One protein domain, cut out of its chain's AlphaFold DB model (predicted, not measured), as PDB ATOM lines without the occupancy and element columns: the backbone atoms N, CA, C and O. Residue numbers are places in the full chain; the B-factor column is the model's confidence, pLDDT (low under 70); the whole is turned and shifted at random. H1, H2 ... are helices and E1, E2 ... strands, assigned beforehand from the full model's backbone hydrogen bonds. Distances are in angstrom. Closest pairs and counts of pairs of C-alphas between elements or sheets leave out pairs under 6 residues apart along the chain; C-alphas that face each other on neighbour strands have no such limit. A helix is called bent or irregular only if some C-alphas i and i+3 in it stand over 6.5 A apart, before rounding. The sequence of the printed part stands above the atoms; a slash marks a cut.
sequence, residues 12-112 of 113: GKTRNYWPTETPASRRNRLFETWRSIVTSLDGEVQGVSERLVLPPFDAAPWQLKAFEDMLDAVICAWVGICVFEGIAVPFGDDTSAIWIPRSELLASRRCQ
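What this domain is: This is residues 12 to 112 of the 113 residues of an uncharacterized protein of Sinorhizobium fredii (strain USDA 257) (UniProt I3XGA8). Two long helices, H2 and H4, lie loosely side by side and run the same way, joined by a return stretch that holds the short helix H3 and leads back to where H4 begins. A short helix, H1, crosses the first part of H2, while at the other end of the domain the small hairpin E1 and E2 packs on the last part of H4 and H5 makes a separate end piece after it; residues 92 to 97 of the hairpin's loop stick out. The printed part has 101 residues, with five named helices and two named strands in the order H1 H2 H3 H4 E1 E2 H5; the sheet, in the order E1, E2, is antiparallel, and the class is mostly helix. The whole is only just loose, close to compact, with a radius of gyration of the C-alphas of 15.7 A and spans of 42 by 31 by 21 A.

Where its parts are: Begin with the small sheet: find C-alpha 88 at (211.312, 229.015, 332.286), where E1, residues 88 to 90, begins, and then look at residues 99 to 101 for E2. Just before the sheet in the chain is the longest helix, H4, residues 61 to 84; find its first C-alpha at (191.083, 253.457, 340.750) and follow it for 34.5 A to C-alpha 84 at (214.615, 228.252, 339.791). H2, residues 23 to 42, measures 28.6 A from first to last C-alpha. Between H2 and H4 you find H3, residues 48 to 51, with a length of 5.1 A. H1, residues 12 to 17, is 9.9 A long and irregular: C-alphas 12 and 15 are 7.8 A apart. After E2 look for H5, residues 103 to 110, 10.9 A long, which ends at C-alpha 110 at (201.368, 218.677, 337.106).

How they stand to each other: Start at the hairpin of E1 and E2, antiparallel at 152 degrees between their directions. Look there for N 89 and O 100 at 3.0 A and N 100 and O 89 at 2.8 A, both within hydrogen-bond range. From the sheet go to H4, whose residues 76 to 83 make the pairs with it within 10 A: the closest C-alphas of H4 and E2 are those of Cys 82 and Pro 101, 6.1 A apart, and the closest of H4 and E1 are those of Cys 82 and Ala 88, 5.2 A apart. H2 and H4 are close but not clearly touching, with the closest C-alphas, of Leu 41 and Ile 75, 7.7 A apart; they run the same way at a shallow tilt of 30 degrees. H3 touches H2 at residues 38 to 42 of H2 alone, with the closest C-alphas, of Asp 42 and Val 48, 4.8 A apart. H3 and H4 are near each other, with 5 pairs of C-alphas within 10 A. H1 touches H2 at residues 26 to 30 of H2 alone, about perpendicular at 77 degrees, with the closest C-alphas, of Thr 14 and Arg 26, 6.1 A apart. H1 and H4 are only just apart, at 8.2 A, and H5 is apart from H4. In H2, H4 and H5 every O i to N i+4 pair is within hydrogen-bond range; in H1 1 of 2 is, and H3 is too short for such a pair.

The domain as a whole: The two C-alphas farthest apart, those of Thr 22 and Gln 112, are 45.3 A apart. The printed part has no cut, and no link is long; those from H3 to H4 and from E1 to E2 are short, and the others are tight. The mean pLDDT of the printed part is 87.7, and it falls under 70 at residues 93 to 97, 108 and 110 to 112.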
ATOM      1  N   GLY A  12     195.520 251.061 333.970       90.56
ATOM      2  CA  GLY A  12     195.934 252.336 333.376       90.56
ATOM      3  C   GLY A  12     196.116 252.290 331.855       90.56
ATOM      4  O   GLY A  12     196.318 253.323 331.223       90.56
ATOM      5  N   LYS A  13     196.051 251.098 331.246       92.62
ATOM      6  CA  LYS A  13     196.217 250.879 329.802       92.62
ATOM      7  C   LYS A  13     194.941 250.385 329.117       92.62
ATOM      8  O   LYS A  13     194.963 250.151 327.911       92.62
ATOM      9  N   THR A  14     193.820 250.296 329.832       92.25
ATOM     10  CA  THR A  14     192.526 249.813 329.304       92.25
ATOM     11  C   THR A  14     192.071 250.531 328.030       92.25
ATOM     12  O   THR A  14     191.567 249.887 327.112       92.25
ATOM     13  N   ARG A  15     192.310 251.847 327.911       91.12
ATOM     14  CA  ARG A  15     192.028 252.613 326.682       91.12
ATOM     15  C   ARG A  15     192.883 252.174 325.489       91.12
ATOM     16  O   ARG A  15     192.399 252.207 324.366       91.12
ATOM     17  N   ASN A  16     194.129 251.770 325.725       92.25
ATOM     18  CA  ASN A  16     195.034 251.312 324.669       92.25
ATOM     19  C   ASN A  16     194.706 249.877 324.246       92.25
ATOM     20  O   ASN A  16     194.860 249.538 323.078       92.25
ATOM     21  N   TYR A  17     194.256 249.043 325.186       91.31
ATOM     22  CA  TYR A  17     193.838 247.671 324.898       91.31
ATOM     23  C   TYR A  17     192.527 247.616 324.113       91.31
ATOM     24  O   TYR A  17     192.400 246.814 323.191       91.31
ATOM     25  N   TRP A  18     191.573 248.485 324.453       94.00
ATOM     26  CA  TRP A  18     190.225 248.470 323.886       94.00
ATOM     27  C   TRP A  18     189.764 249.883 323.489       94.00
ATOM     28  O   TRP A  18     188.874 250.458 324.125       94.00
ATOM     29  N   PRO A  19     190.364 250.488 322.448       93.44
ATOM     30  CA  PRO A  19     190.150 251.896 322.107       93.44
ATOM     31  C   PRO A  19     188.718 252.216 321.665       93.44
ATOM     32  O   PRO A  19     188.247 253.324 321.909       93.44
ATOM     33  N   THR A  20     188.003 251.254 321.087       94.81
ATOM     34  CA  THR A  20     186.631 251.424 320.582       94.81
ATOM     35  C   THR A  20     185.547 251.153 321.630       94.81
ATOM     36  O   THR A  20     184.389 251.487 321.409       94.81
ATOM     37  N   GLU A  21     185.906 250.572 322.778       93.38
ATOM     38  CA  GLU A  21     184.955 250.181 323.823       93.38
ATOM     39  C   GLU A  21     184.572 251.353 324.737       93.38
ATOM     40  O   GLU A  21     185.365 252.269 324.986       93.38
ATOM     41  N   THR A  22     183.367 251.296 325.309       95.25
ATOM     42  CA  THR A  22     182.916 252.257 326.328       95.25
ATOM     43  C   THR A  22     183.673 252.064 327.651       95.25
ATOM     44  O   THR A  22     184.190 250.974 327.906       95.25
ATOM     45  N   PRO A  23     183.730 253.067 328.551       91.69
ATOM     46  CA  PRO A  23     184.391 252.913 329.852       91.69
ATOM     47  C   PRO A  23     183.896 251.707 330.666       91.69
ATOM     48  O   PRO A  23     184.708 250.978 331.231       91.69
ATOM     49  N   ALA A  24     182.583 251.457 330.675       93.19
ATOM     50  CA  ALA A  24     181.992 250.304 331.353       93.19
ATOM     51  C   ALA A  24     182.415 248.975 330.701       93.19
ATOM     52  O   ALA A  24     182.831 248.054 331.400       93.19
ATOM     53  N   SER A  25     182.396 248.899 329.364       94.56
ATOM     54  CA  SER A  25     182.823 247.701 328.627       94.56
ATOM     55  C   SER A  25     184.313 247.395 328.830       94.56
ATOM     56  O   SER A  25     184.685 246.263 329.136       94.56
ATOM     57  N   ARG A  26     185.182 248.416 328.787       95.38
ATOM     58  CA  ARG A  26     186.617 248.272 329.105       95.38
ATOM     59  C   ARG A  26     186.839 247.704 330.502       95.38
ATOM     60  O   ARG A  26     187.733 246.886 330.699       95.38
ATOM     61  N   ARG A  27     186.037 248.149 331.470       94.69
ATOM     62  CA  ARG A  27     186.122 247.675 332.849       94.69
ATOM     63  C   ARG A  27     185.653 246.226 332.980       94.69
ATOM     64  O   ARG A  27     186.340 245.449 333.628       94.69
ATOM     65  N   ASN A  28     184.572 245.838 332.301       96.38
ATOM     66  CA  ASN A  28     184.150 244.434 332.224       96.38
ATOM     67  C   ASN A  28     185.268 243.548 331.664       96.38
ATOM     68  O   ASN A  28     185.668 242.587 332.316       96.38
ATOM     69  N   ARG A  29     185.854 243.929 330.523       95.88
ATOM     70  CA  ARG A  29     186.956 243.178 329.901       95.88
ATOM     71  C   ARG A  29     188.199 243.083 330.792       95.88
ATOM     72  O   ARG A  29     188.863 242.046 330.812       95.88
ATOM     73  N   LEU A  30     188.515 244.137 331.549       96.25
ATOM     74  CA  LEU A  30     189.602 244.118 332.534       96.25
ATOM     75  C   LEU A  30     189.341 243.067 333.620       96.25
ATOM     76  O   LEU A  30     190.213 242.253 333.908       96.25
ATOM     77  N   PHE A  31     188.134 243.058 334.187       97.06
ATOM     78  CA  PHE A  31     187.743 242.119 335.239       97.06
ATOM     79  C   PHE A  31     187.678 240.671 334.739       97.06
ATOM     80  O   PHE A  31     188.109 239.762 335.444       97.06
ATOM     81  N   GLU A  32     187.195 240.447 333.517       96.06
ATOM     82  CA  GLU A  32     187.247 239.137 332.858       96.06
ATOM     83  C   GLU A  32     188.692 238.659 332.683       96.06
ATOM     84  O   GLU A  32     189.010 237.515 333.008       96.06
ATOM     85  N   THR A  33     189.582 239.554 332.241       95.69
ATOM     86  CA  THR A  33     191.012 239.256 332.091       95.69
ATOM     87  C   THR A  33     191.637 238.902 333.441       95.69
ATOM     88  O   THR A  33     192.308 237.879 333.551       95.69
ATOM     89  N   TRP A  34     191.383 239.689 334.490       96.62
ATOM     90  CA  TRP A  34     191.861 239.393 335.843       96.62
ATOM     91  C   TRP A  34     191.348 238.060 336.369       96.62
ATOM     92  O   TRP A  34     192.146 237.270 336.867       96.62
ATOM     93  N   ARG A  35     190.056 237.764 336.205       95.69
ATOM     94  CA  ARG A  35     189.486 236.475 336.608       95.69
ATOM     95  C   ARG A  35     190.173 235.319 335.887       95.69
ATOM     96  O   ARG A  35     190.587 234.369 336.537       95.69
ATOM     97  N   SER A  36     190.356 235.427 334.569       94.44
ATOM     98  CA  SER A  36     191.048 234.401 333.785       94.44
ATOM     99  C   SER A  36     192.486 234.178 334.258       94.44
ATOM    100  O   SER A  36     192.937 233.032 334.294       94.44
ATOM    101  N   ILE A  37     193.210 235.245 334.616       93.12
ATOM    102  CA  ILE A  37     194.580 235.134 335.130       93.12
ATOM    103  C   ILE A  37     194.578 234.466 336.506       93.12
ATOM    104  O   ILE A  37     195.333 233.520 336.699       93.12
ATOM    105  N   VAL A  38     193.721 234.905 337.434       94.44
ATOM    106  CA  VAL A  38     193.624 234.322 338.783       94.44
ATOM    107  C   VAL A  38     193.294 232.833 338.709       94.44
ATOM    108  O   VAL A  38     193.995 232.035 339.318       94.44
ATOM    109  N   THR A  39     192.303 232.434 337.905       92.44
ATOM    110  CA  THR A  39     191.965 231.016 337.696       92.44
ATOM    111  C   THR A  39     193.135 230.221 337.117       92.44
ATOM    112  O   THR A  39     193.373 229.091 337.531       92.44
ATOM    113  N   SER A  40     193.882 230.801 336.176       90.38
ATOM    114  CA  SER A  40     195.045 230.124 335.587       90.38
ATOM    115  C   SER A  40     196.186 229.974 336.597       90.38
ATOM    116  O   SER A  40     196.806 228.918 336.652       90.38
ATOM    117  N   LEU A  41     196.446 231.010 337.402       91.06
ATOM    118  CA  LEU A  41     197.476 231.002 338.444       91.06
ATOM    119  C   LEU A  41     197.141 230.047 339.583       91.06
ATOM    120  O   LEU A  41     198.044 229.402 340.096       91.06
ATOM    121  N   ASP A  42     195.872 229.918 339.956       91.69
ATOM    122  CA  ASP A  42     195.443 228.985 341.004       91.69
ATOM    123  C   ASP A  42     195.732 227.522 340.634       91.69
ATOM    124  O   ASP A  42     196.082 226.711 341.487       91.69
ATOM    125  N   GLY A  43     195.693 227.200 339.336       87.44
ATOM    126  CA  GLY A  43     196.126 225.904 338.808       87.44
ATOM    127  C   GLY A  43     197.649 225.707 338.736       87.44
ATOM    128  O   GLY A  43     198.095 224.660 338.262       87.44
ATOM    129  N   GLU A  44     198.453 226.699 339.120       88.38
ATOM    130  CA  GLU A  44     199.926 226.633 339.179       88.38
ATOM    131  C   GLU A  44     200.468 226.833 340.605       88.38
ATOM    132  O   GLU A  44     201.513 226.288 340.969       88.38
ATOM    133  N   VAL A  45     199.759 227.634 341.401       87.69
ATOM    134  CA  VAL A  45     200.051 227.986 342.787       87.69
ATOM    135  C   VAL A  45     198.743 227.868 343.566       87.69
ATOM    136  O   VAL A  45     197.870 228.729 343.477       87.69
ATOM    137  N   GLN A  46     198.608 226.782 344.324       88.06
ATOM    138  CA  GLN A  46     197.386 226.476 345.061       88.06
ATOM    139  C   GLN A  46     197.032 227.589 346.062       88.06
ATOM    140  O   GLN A  46     197.884 228.037 346.833       88.06
ATOM    141  N   GLY A  47     195.764 228.012 346.071       87.75
ATOM    142  CA  GLY A  47     195.235 229.001 347.015       87.75
ATOM    143  C   GLY A  47     195.381 230.453 346.554       87.75
ATOM    144  O   GLY A  47     195.060 231.377 347.306       87.75
ATOM    145  N   VAL A  48     195.831 230.695 345.319       90.38
ATOM    146  CA  VAL A  48     195.844 232.043 344.734       90.38
ATOM    147  C   VAL A  48     194.429 232.597 344.618       90.38
ATOM    148  O   VAL A  48     194.228 233.776 344.903       90.38
ATOM    149  N   SER A  49     193.442 231.776 344.258       90.12
ATOM    150  CA  SER A  49     192.047 232.220 344.124       90.12
ATOM    151  C   SER A  49     191.430 232.681 345.452       90.12
ATOM    152  O   SER A  49     190.599 233.589 345.462       90.12
ATOM    153  N   GLU A  50     191.892 232.133 346.579       89.75
ATOM    154  CA  GLU A  50     191.474 232.526 347.931       89.75
ATOM    155  C   GLU A  50     192.116 233.846 348.390       89.75
ATOM    156  O   GLU A  50     191.561 234.563 349.224       89.75
ATOM    157  N   ARG A  51     193.301 234.177 347.859       88.81
ATOM    158  CA  ARG A  51     194.096 235.352 348.260       88.81
ATOM    159  C   ARG A  51     193.925 236.542 347.315       88.81
ATOM    160  O   ARG A  51     193.909 237.681 347.776       88.81
ATOM    161  N   LEU A  52     193.782 236.299 346.012       93.50
ATOM    162  CA  LEU A  52     193.539 237.309 344.978       93.50
ATOM    163  C   LEU A  52     192.042 237.437 344.681       93.50
ATOM    164  O   LEU A  52     191.576 237.194 343.566       93.50
ATOM    165  N   VAL A  53     191.284 237.865 345.688       94.19
ATOM    166  CA  VAL A  53     189.864 238.180 345.517       94.19
ATOM    167  C   VAL A  53     189.736 239.479 344.723       94.19
ATOM    168  O   VAL A  53     190.313 240.504 345.092       94.19
ATOM    169  N   LEU A  54     188.987 239.441 343.617       95.50
ATOM    170  CA  LEU A  54     188.764 240.628 342.793       95.50
ATOM    171  C   LEU A  54     188.067 241.726 343.622       95.50
ATOM    172  O   LEU A  54     187.135 241.422 344.373       95.50
ATOM    173  N   PRO A  55     188.466 243.002 343.471       96.38
ATOM    174  CA  PRO A  55     187.804 244.111 344.150       96.38
ATOM    175  C   PRO A  55     186.362 244.291 343.638       96.38
ATOM    176  O   PRO A  55     186.019 243.772 342.576       96.38
ATOM    177  N   PRO A  56     185.507 245.062 344.334       96.31
ATOM    178  CA  PRO A  56     184.188 245.427 343.824       96.31
ATOM    179  C   PRO A  56     184.249 246.071 342.435       96.31
ATOM    180  O   PRO A  56     185.189 246.803 342.103       96.31
ATOM    181  N   PHE A  57     183.225 245.833 341.610       94.19
ATOM    182  CA  PHE A  57     183.207 246.374 340.252       94.19
ATOM    183  C   PHE A  57     183.188 247.902 340.232       94.19
ATOM    184  O   PHE A  57     183.694 248.479 339.288       94.19
ATOM    185  N   ASP A  58     182.691 248.577 341.258       94.38
ATOM    186  CA  ASP A  58     182.661 250.036 341.408       94.38
ATOM    187  C   ASP A  58     183.845 250.602 342.216       94.38
ATOM    188  O   ASP A  58     183.915 251.808 342.444       94.38
ATOM    189  N   ALA A  59     184.818 249.761 342.590       95.50
ATOM    190  CA  ALA A  59     185.973 250.161 343.390       95.50
ATOM    191  C   ALA A  59     186.752 251.347 342.797       95.50
ATOM    192  O   ALA A  59     186.862 251.525 341.572       95.50
ATOM    193  N   ALA A  60     187.361 252.136 343.679       95.56
ATOM    194  CA  ALA A  60     188.140 253.298 343.285       95.56
ATOM    195  C   ALA A  60     189.393 252.899 342.470       95.56
ATOM    196  O   ALA A  60     189.947 251.813 342.670       95.56
ATOM    197  N   PRO A  61     189.916 253.773 341.585       93.56
ATOM    198  CA  PRO A  61     191.083 253.457 340.750       93.56
ATOM    199  C   PRO A  61     192.333 253.012 341.525       93.56
ATOM    200  O   PRO A  61     193.107 252.198 341.025       93.56
ATOM    201  N   TRP A  62     192.530 253.515 342.747       95.06
ATOM    202  CA  TRP A  62     193.649 253.112 343.600       95.06
ATOM    203  C   TRP A  62     193.495 251.676 344.127       95.06
ATOM    204  O   TRP A  62     194.488 250.965 344.216       95.06
ATOM    205  N   GLN A  63     192.267 251.212 344.392       96.31
ATOM    206  CA  GLN A  63     191.996 249.820 344.777       96.31
ATOM    207  C   GLN A  63     192.230 248.875 343.600       96.31
ATOM    208  O   GLN A  63     192.824 247.815 343.763       96.31
ATOM    209  N   LEU A  64     191.818 249.286 342.394       96.19
ATOM    210  CA  LEU A  64     192.126 248.547 341.170       96.19
ATOM    211  C   LEU A  64     193.635 248.428 340.951       96.19
ATOM    212  O   LEU A  64     194.124 247.368 340.572       96.19
ATOM    213  N   LYS A  65     194.379 249.512 341.199       94.62
ATOM    214  CA  LYS A  65     195.838 249.502 341.097       94.62
ATOM    215  C   LYS A  65     196.480 248.609 342.160       94.62
ATOM    216  O   LYS A  65     197.389 247.865 341.823       94.62
ATOM    217  N   ALA A  66     195.983 248.638 343.395       95.88
ATOM    218  CA  ALA A  66     196.459 247.758 344.459       95.88
ATOM    219  C   ALA A  66     196.243 246.276 344.108       95.88
ATOM    220  O   ALA A  66     197.154 245.472 344.282       95.88
ATOM    221  N   PHE A  67     195.084 245.922 343.545       96.81
ATOM    222  CA  PHE A  67     194.842 244.567 343.045       96.81
ATOM    223  C   PHE A  67     195.791 244.196 341.892       96.81
ATOM    224  O   PHE A  67     196.356 243.106 341.903       96.81
ATOM    225  N   GLU A  68     196.007 245.095 340.922       96.38
ATOM    226  CA  GLU A  68     196.989 244.885 339.844       96.38
ATOM    227  C   GLU A  68     198.397 244.621 340.404       96.38
ATOM    228  O   GLU A  68     199.075 243.719 339.925       96.38
ATOM    229  N   ASP A  69     198.819 245.360 341.433       95.69
ATOM    230  CA  ASP A  69     200.136 245.194 342.059       95.69
ATOM    231  C   ASP A  69     200.261 243.870 342.821       95.69
ATOM    232  O   ASP A  69     201.290 243.199 342.730       95.69
ATOM    233  N   MET A  70     199.205 243.450 343.528       95.62
ATOM    234  CA  MET A  70     199.151 242.125 344.155       95.62
ATOM    235  C   MET A  70     199.233 241.008 343.110       95.62
ATOM    236  O   MET A  70     199.959 240.033 343.302       95.62
ATOM    237  N   LEU A  71     198.524 241.162 341.990       94.81
ATOM    238  CA  LEU A  71     198.580 240.224 340.875       94.81
ATOM    239  C   LEU A  71     199.989 240.165 340.261       94.81
ATOM    240  O   LEU A  71     200.516 239.070 340.068       94.81
ATOM    241  N   ASP A  72     200.621 241.318 340.014       92.12
ATOM    242  CA  ASP A  72     201.996 241.411 339.503       92.12
ATOM    243  C   ASP A  72     202.991 240.710 340.448       92.12
ATOM    244  O   ASP A  72     203.865 239.975 339.983       92.12
ATOM    245  N   ALA A  73     202.833 240.856 341.769       93.31
ATOM    246  CA  ALA A  73     203.691 240.201 342.757       93.31
ATOM    247  C   ALA A  73     203.568 238.667 342.736       93.31
ATOM    248  O   ALA A  73     204.583 237.969 342.742       93.31
ATOM    249  N   VAL A  74     202.343 238.133 342.663       92.38
ATOM    250  CA  VAL A  74     202.109 236.680 342.592       92.38
ATOM    251  C   VAL A  74     202.656 236.097 341.288       92.38
ATOM    252  O   VAL A  74     203.335 235.071 341.317       92.38
ATOM    253  N   ILE A  75     202.430 236.771 340.154       91.25
ATOM    254  CA  ILE A  75     203.003 236.370 338.860       91.25
ATOM    255  C   ILE A  75     204.532 236.365 338.941       91.25
ATOM    256  O   ILE A  75     205.161 235.408 338.496       91.25
ATOM    257  N   CYS A  76     205.133 237.405 339.521       89.94
ATOM    258  CA  CYS A  76     206.583 237.502 339.659       89.94
ATOM    259  C   CYS A  76     207.151 236.368 340.525       89.94
ATOM    260  O   CYS A  76     208.161 235.770 340.154       89.94
ATOM    261  N   ALA A  77     206.494 236.033 341.638       90.69
ATOM    262  CA  ALA A  77     206.891 234.920 342.496       90.69
ATOM    263  C   ALA A  77     206.796 233.571 341.765       90.69
ATOM    264  O   ALA A  77     207.748 232.792 341.784       90.69
ATOM    265  N   TRP A  78     205.687 233.313 341.066       90.94
ATOM    266  CA  TRP A  78     205.500 232.086 340.288       90.94
ATOM    267  C   TRP A  78     206.532 231.945 339.163       90.94
ATOM    268  O   TRP A  78     207.144 230.886 339.012       90.94
ATOM    269  N   VAL A  79     206.779 233.014 338.400       89.06
ATOM    270  CA  VAL A  79     207.823 233.014 337.368       89.06
ATOM    271  C   VAL A  79     209.194 232.773 338.001       89.06
ATOM    272  O   VAL A  79     209.959 231.982 337.462       89.06
ATOM    273  N   GLY A  80     209.491 233.366 339.160       88.38
ATOM    274  CA  GLY A  80     210.733 233.111 339.898       88.38
ATOM    275  C   GLY A  80     210.929 231.637 340.264       88.38
ATOM    276  O   GLY A  80     212.014 231.098 340.053       88.38
ATOM    277  N   ILE A  81     209.872 230.958 340.721       88.50
ATOM    278  CA  ILE A  81     209.887 229.505 340.959       88.50
ATOM    279  C   ILE A  81     210.168 228.755 339.651       88.50
ATOM    280  O   ILE A  81     211.027 227.880 339.621       88.50
ATOM    281  N   CYS A  82     209.515 229.138 338.552       89.12
ATOM    282  CA  CYS A  82     209.736 228.507 337.249       89.12
ATOM    283  C   CYS A  82     211.183 228.665 336.751       89.12
ATOM    284  O   CYS A  82     211.727 227.755 336.129       89.12
ATOM    285  N   VAL A  83     211.811 229.817 337.005       87.06
ATOM    286  CA  VAL A  83     213.231 230.046 336.695       87.06
ATOM    287  C   VAL A  83     214.112 229.143 337.551       87.06
ATOM    288  O   VAL A  83     214.988 228.468 337.017       87.06
ATOM    289  N   PHE A  84     213.854 229.084 338.860       86.69
ATOM    290  CA  PHE A  84     214.615 228.252 339.791       86.69
ATOM    291  C   PHE A  84     214.520 226.753 339.461       86.69
ATOM    292  O   PHE A  84     215.518 226.042 339.520       86.69
ATOM    293  N   GLU A  85     213.341 226.281 339.050       86.25
ATOM    294  CA  GLU A  85     213.097 224.895 338.630       86.25
ATOM    295  C   GLU A  85     213.622 224.586 337.208       86.25
ATOM    296  O   GLU A  85     213.509 223.455 336.738       86.25
ATOM    297  N   GLY A  86     214.188 225.567 336.492       85.62
ATOM    298  CA  GLY A  86     214.693 225.384 335.125       85.62
ATOM    299  C   GLY A  86     213.595 225.195 334.069       85.62
ATOM    300  O   GLY A  86     213.872 224.752 332.952       85.62
ATOM    301  N   ILE A  87     212.345 225.536 334.401       87.00
ATOM    302  CA  ILE A  87     211.172 225.371 333.527       87.00
ATOM    303  C   ILE A  87     210.744 226.667 332.823       87.00
ATOM    304  O   ILE A  87     209.779 226.665 332.057       87.00
ATOM    305  N   ALA A  88     211.468 227.767 333.026       85.75
ATOM    306  CA  ALA A  88     211.312 229.015 332.286       85.75
ATOM    307  C   ALA A  88     212.526 229.310 331.396       85.75
ATOM    308  O   ALA A  88     213.645 228.898 331.684       85.75
ATOM    309  N   VAL A  89     212.294 230.046 330.308       82.19
ATOM    310  CA  VAL A  89     213.352 230.558 329.423       82.19
ATOM    311  C   VAL A  89     213.348 232.079 329.407       82.19
ATOM    312  O   VAL A  89     212.264 232.671 329.466       82.19
ATOM    313  N   PRO A  90     214.517 232.721 329.297       82.75
ATOM    314  CA  PRO A  90     214.558 234.159 329.131       82.75
ATOM    315  C   PRO A  90     213.973 234.535 327.764       82.75
ATOM    316  O   PRO A  90     214.177 233.855 326.755       82.75
ATOM    317  N   PHE A  91     213.199 235.612 327.724       76.88
ATOM    318  CA  PHE A  91     212.667 236.160 326.485       76.88
ATOM    319  C   PHE A  91     213.649 237.178 325.905       76.88
ATOM    320  O   PHE A  91     213.686 238.319 326.360       76.88
ATOM    321  N   GLY A  92     214.398 236.764 324.882       75.31
ATOM    322  CA  GLY A  92     215.449 237.562 324.255       75.31
ATOM    323  C   GLY A  92     216.803 236.876 324.400       75.31
ATOM    324  O   GLY A  92     217.107 235.967 323.632       75.31
ATOM    325  N   ASP A  93     217.580 237.312 325.384       69.06
ATOM    326  CA  ASP A  93     218.930 236.833 325.699       69.06
ATOM    327  C   ASP A  93     219.057 236.326 327.146       69.06
ATOM    328  O   ASP A  93     218.168 236.524 327.972       69.06
ATOM    329  N   ASP A  94     220.195 235.721 327.486       61.78
ATOM    330  CA  ASP A  94     220.451 235.142 328.814       61.78
ATOM    331  C   ASP A  94     220.510 236.180 329.959       61.78
ATOM    332  O   ASP A  94     220.554 235.809 331.133       61.78
ATOM    333  N   THR A  95     220.467 237.481 329.648       64.31
ATOM    334  CA  THR A  95     220.406 238.586 330.624       64.31
ATOM    335  C   THR A  95     219.013 239.210 330.747       64.31
ATOM    336  O   THR A  95     218.828 240.220 331.432       64.31
ATOM    337  N   SER A  96     218.011 238.630 330.088       69.19
ATOM    338  CA  SER A  96     216.699 239.252 329.953       69.19
ATOM    339  C   SER A  96     215.920 239.297 331.269       69.19
ATOM    340  O   SER A  96     215.798 238.319 332.004       69.19
ATOM    341  N   ALA A  97     215.302 240.450 331.534       65.69
ATOM    342  CA  ALA A  97     214.477 240.691 332.722       65.69
ATOM    343  C   ALA A  97     213.090 240.015 332.665       65.69
ATOM    344  O   ALA A  97     212.289 240.152 333.590       65.69
ATOM    345  N   ILE A  98     212.765 239.332 331.562       72.50
ATOM    346  CA  ILE A  98     211.469 238.692 331.331       72.50
ATOM    347  C   ILE A  98     211.717 237.216 331.067       72.50
ATOM    348  O   ILE A  98     212.427 236.868 330.129       72.50
ATOM    349  N   TRP A  99     211.080 236.367 331.864       79.69
ATOM    350  CA  TRP A  99     211.168 234.918 331.750       79.69
ATOM    351  C   TRP A  99     209.793 234.341 331.437       79.69
ATOM    352  O   TRP A  99     208.784 234.770 331.999       79.69
ATOM    353  N   ILE A 100     209.750 233.391 330.507       82.19
ATOM    354  CA  ILE A 100     208.522 232.752 330.041       82.19
ATOM    355  C   ILE A 100     208.559 231.281 330.460       82.19
ATOM    356  O   ILE A 100     209.398 230.527 329.954       82.19
ATOM    357  N   PRO A 101     207.653 230.848 331.352       81.38
ATOM    358  CA  PRO A 101     207.465 229.436 331.659       81.38
ATOM    359  C   PRO A 101     207.127 228.626 330.402       81.38
ATOM    360  O   PRO A 101     206.268 229.020 329.604       81.38
ATOM    361  N   ARG A 102     207.793 227.484 330.206       80.94
ATOM    362  CA  ARG A 102     207.521 226.596 329.071       80.94
ATOM    363  C   ARG A 102     206.299 225.737 329.360       80.94
ATOM    364  O   ARG A 102     206.279 224.972 330.322       80.94
ATOM    365  N   SER A 103     205.291 225.831 328.496       73.94
ATOM    366  CA  SER A 103     204.034 225.091 328.657       73.94
ATOM    367  C   SER A 103     204.238 223.574 328.691       73.94
ATOM    368  O   SER A 103     203.513 222.890 329.406       73.94
ATOM    369  N   GLU A 104     205.228 223.051 327.964       73.06
ATOM    370  CA  GLU A 104     205.532 221.616 327.937       73.06
ATOM    371  C   GLU A 104     206.065 221.126 329.293       73.06
ATOM    372  O   GLU A 104     205.659 220.073 329.773       73.06
ATOM    373  N   LEU A 105     206.919 221.924 329.944       71.81
ATOM    374  CA  LEU A 105     207.529 221.583 331.234       71.81
ATOM    375  C   LEU A 105     206.549 221.772 332.401       71.81
ATOM    376  O   LEU A 105     206.517 220.955 333.320       71.81
ATOM    377  N   LEU A 106     205.687 222.793 332.330       76.06
ATOM    378  CA  LEU A 106     204.587 222.983 333.283       76.06
ATOM    379  C   LEU A 106     203.597 221.808 333.265       76.06
ATOM    380  O   LEU A 106     203.131 221.370 334.316       76.06
ATOM    381  N   ALA A 107     203.291 221.263 332.082       70.38
ATOM    382  CA  ALA A 107     202.424 220.092 331.965       70.38
ATOM    383  C   ALA A 107     203.042 218.852 332.633       70.38
ATOM    384  O   ALA A 107     202.345 218.127 333.339       70.38
ATOM    385  N   SER A 108     204.354 218.639 332.476       67.81
ATOM    386  CA  SER A 108     205.068 217.536 333.131       67.81
ATOM    387  C   SER A 108     205.105 217.663 334.658       67.81
ATOM    388  O   SER A 108     204.978 216.648 335.340       67.81
ATOM    389  N   ARG A 109     205.207 218.886 335.202       70.38
ATOM    390  CA  ARG A 109     205.166 219.167 336.653       70.38
ATOM    391  C   ARG A 109     203.843 218.731 337.289       70.38
ATOM    392  O   ARG A 109     203.838 218.079 338.327       70.38
ATOM    393  N   ARG A 110     202.719 219.029 336.629       65.81
ATOM    394  CA  ARG A 110     201.368 218.677 337.106       65.81
ATOM    395  C   ARG A 110     201.086 217.176 337.135       65.81
ATOM    396  O   ARG A 110     200.224 216.753 337.888       65.81
ATOM    397  N   CYS A 111     201.782 216.377 336.325       60.44
ATOM    398  CA  CYS A 111     201.650 214.917 336.343       60.44
ATOM    399  C   CYS A 111     202.495 214.237 337.435       60.44
ATOM    400  O   CYS A 111     202.362 213.031 337.623       60.44
ATOM    401  N   GLN A 112     203.386 214.975 338.104       53.34
ATOM    402  CA  GLN A 112     204.297 214.447 339.129       53.34
ATOM    403  C   GLN A 112     203.908 214.858 340.560       53.34
ATOM    404  O   GLN A 112     204.542 214.381 341.500       53.34
TER     405      GLN A 112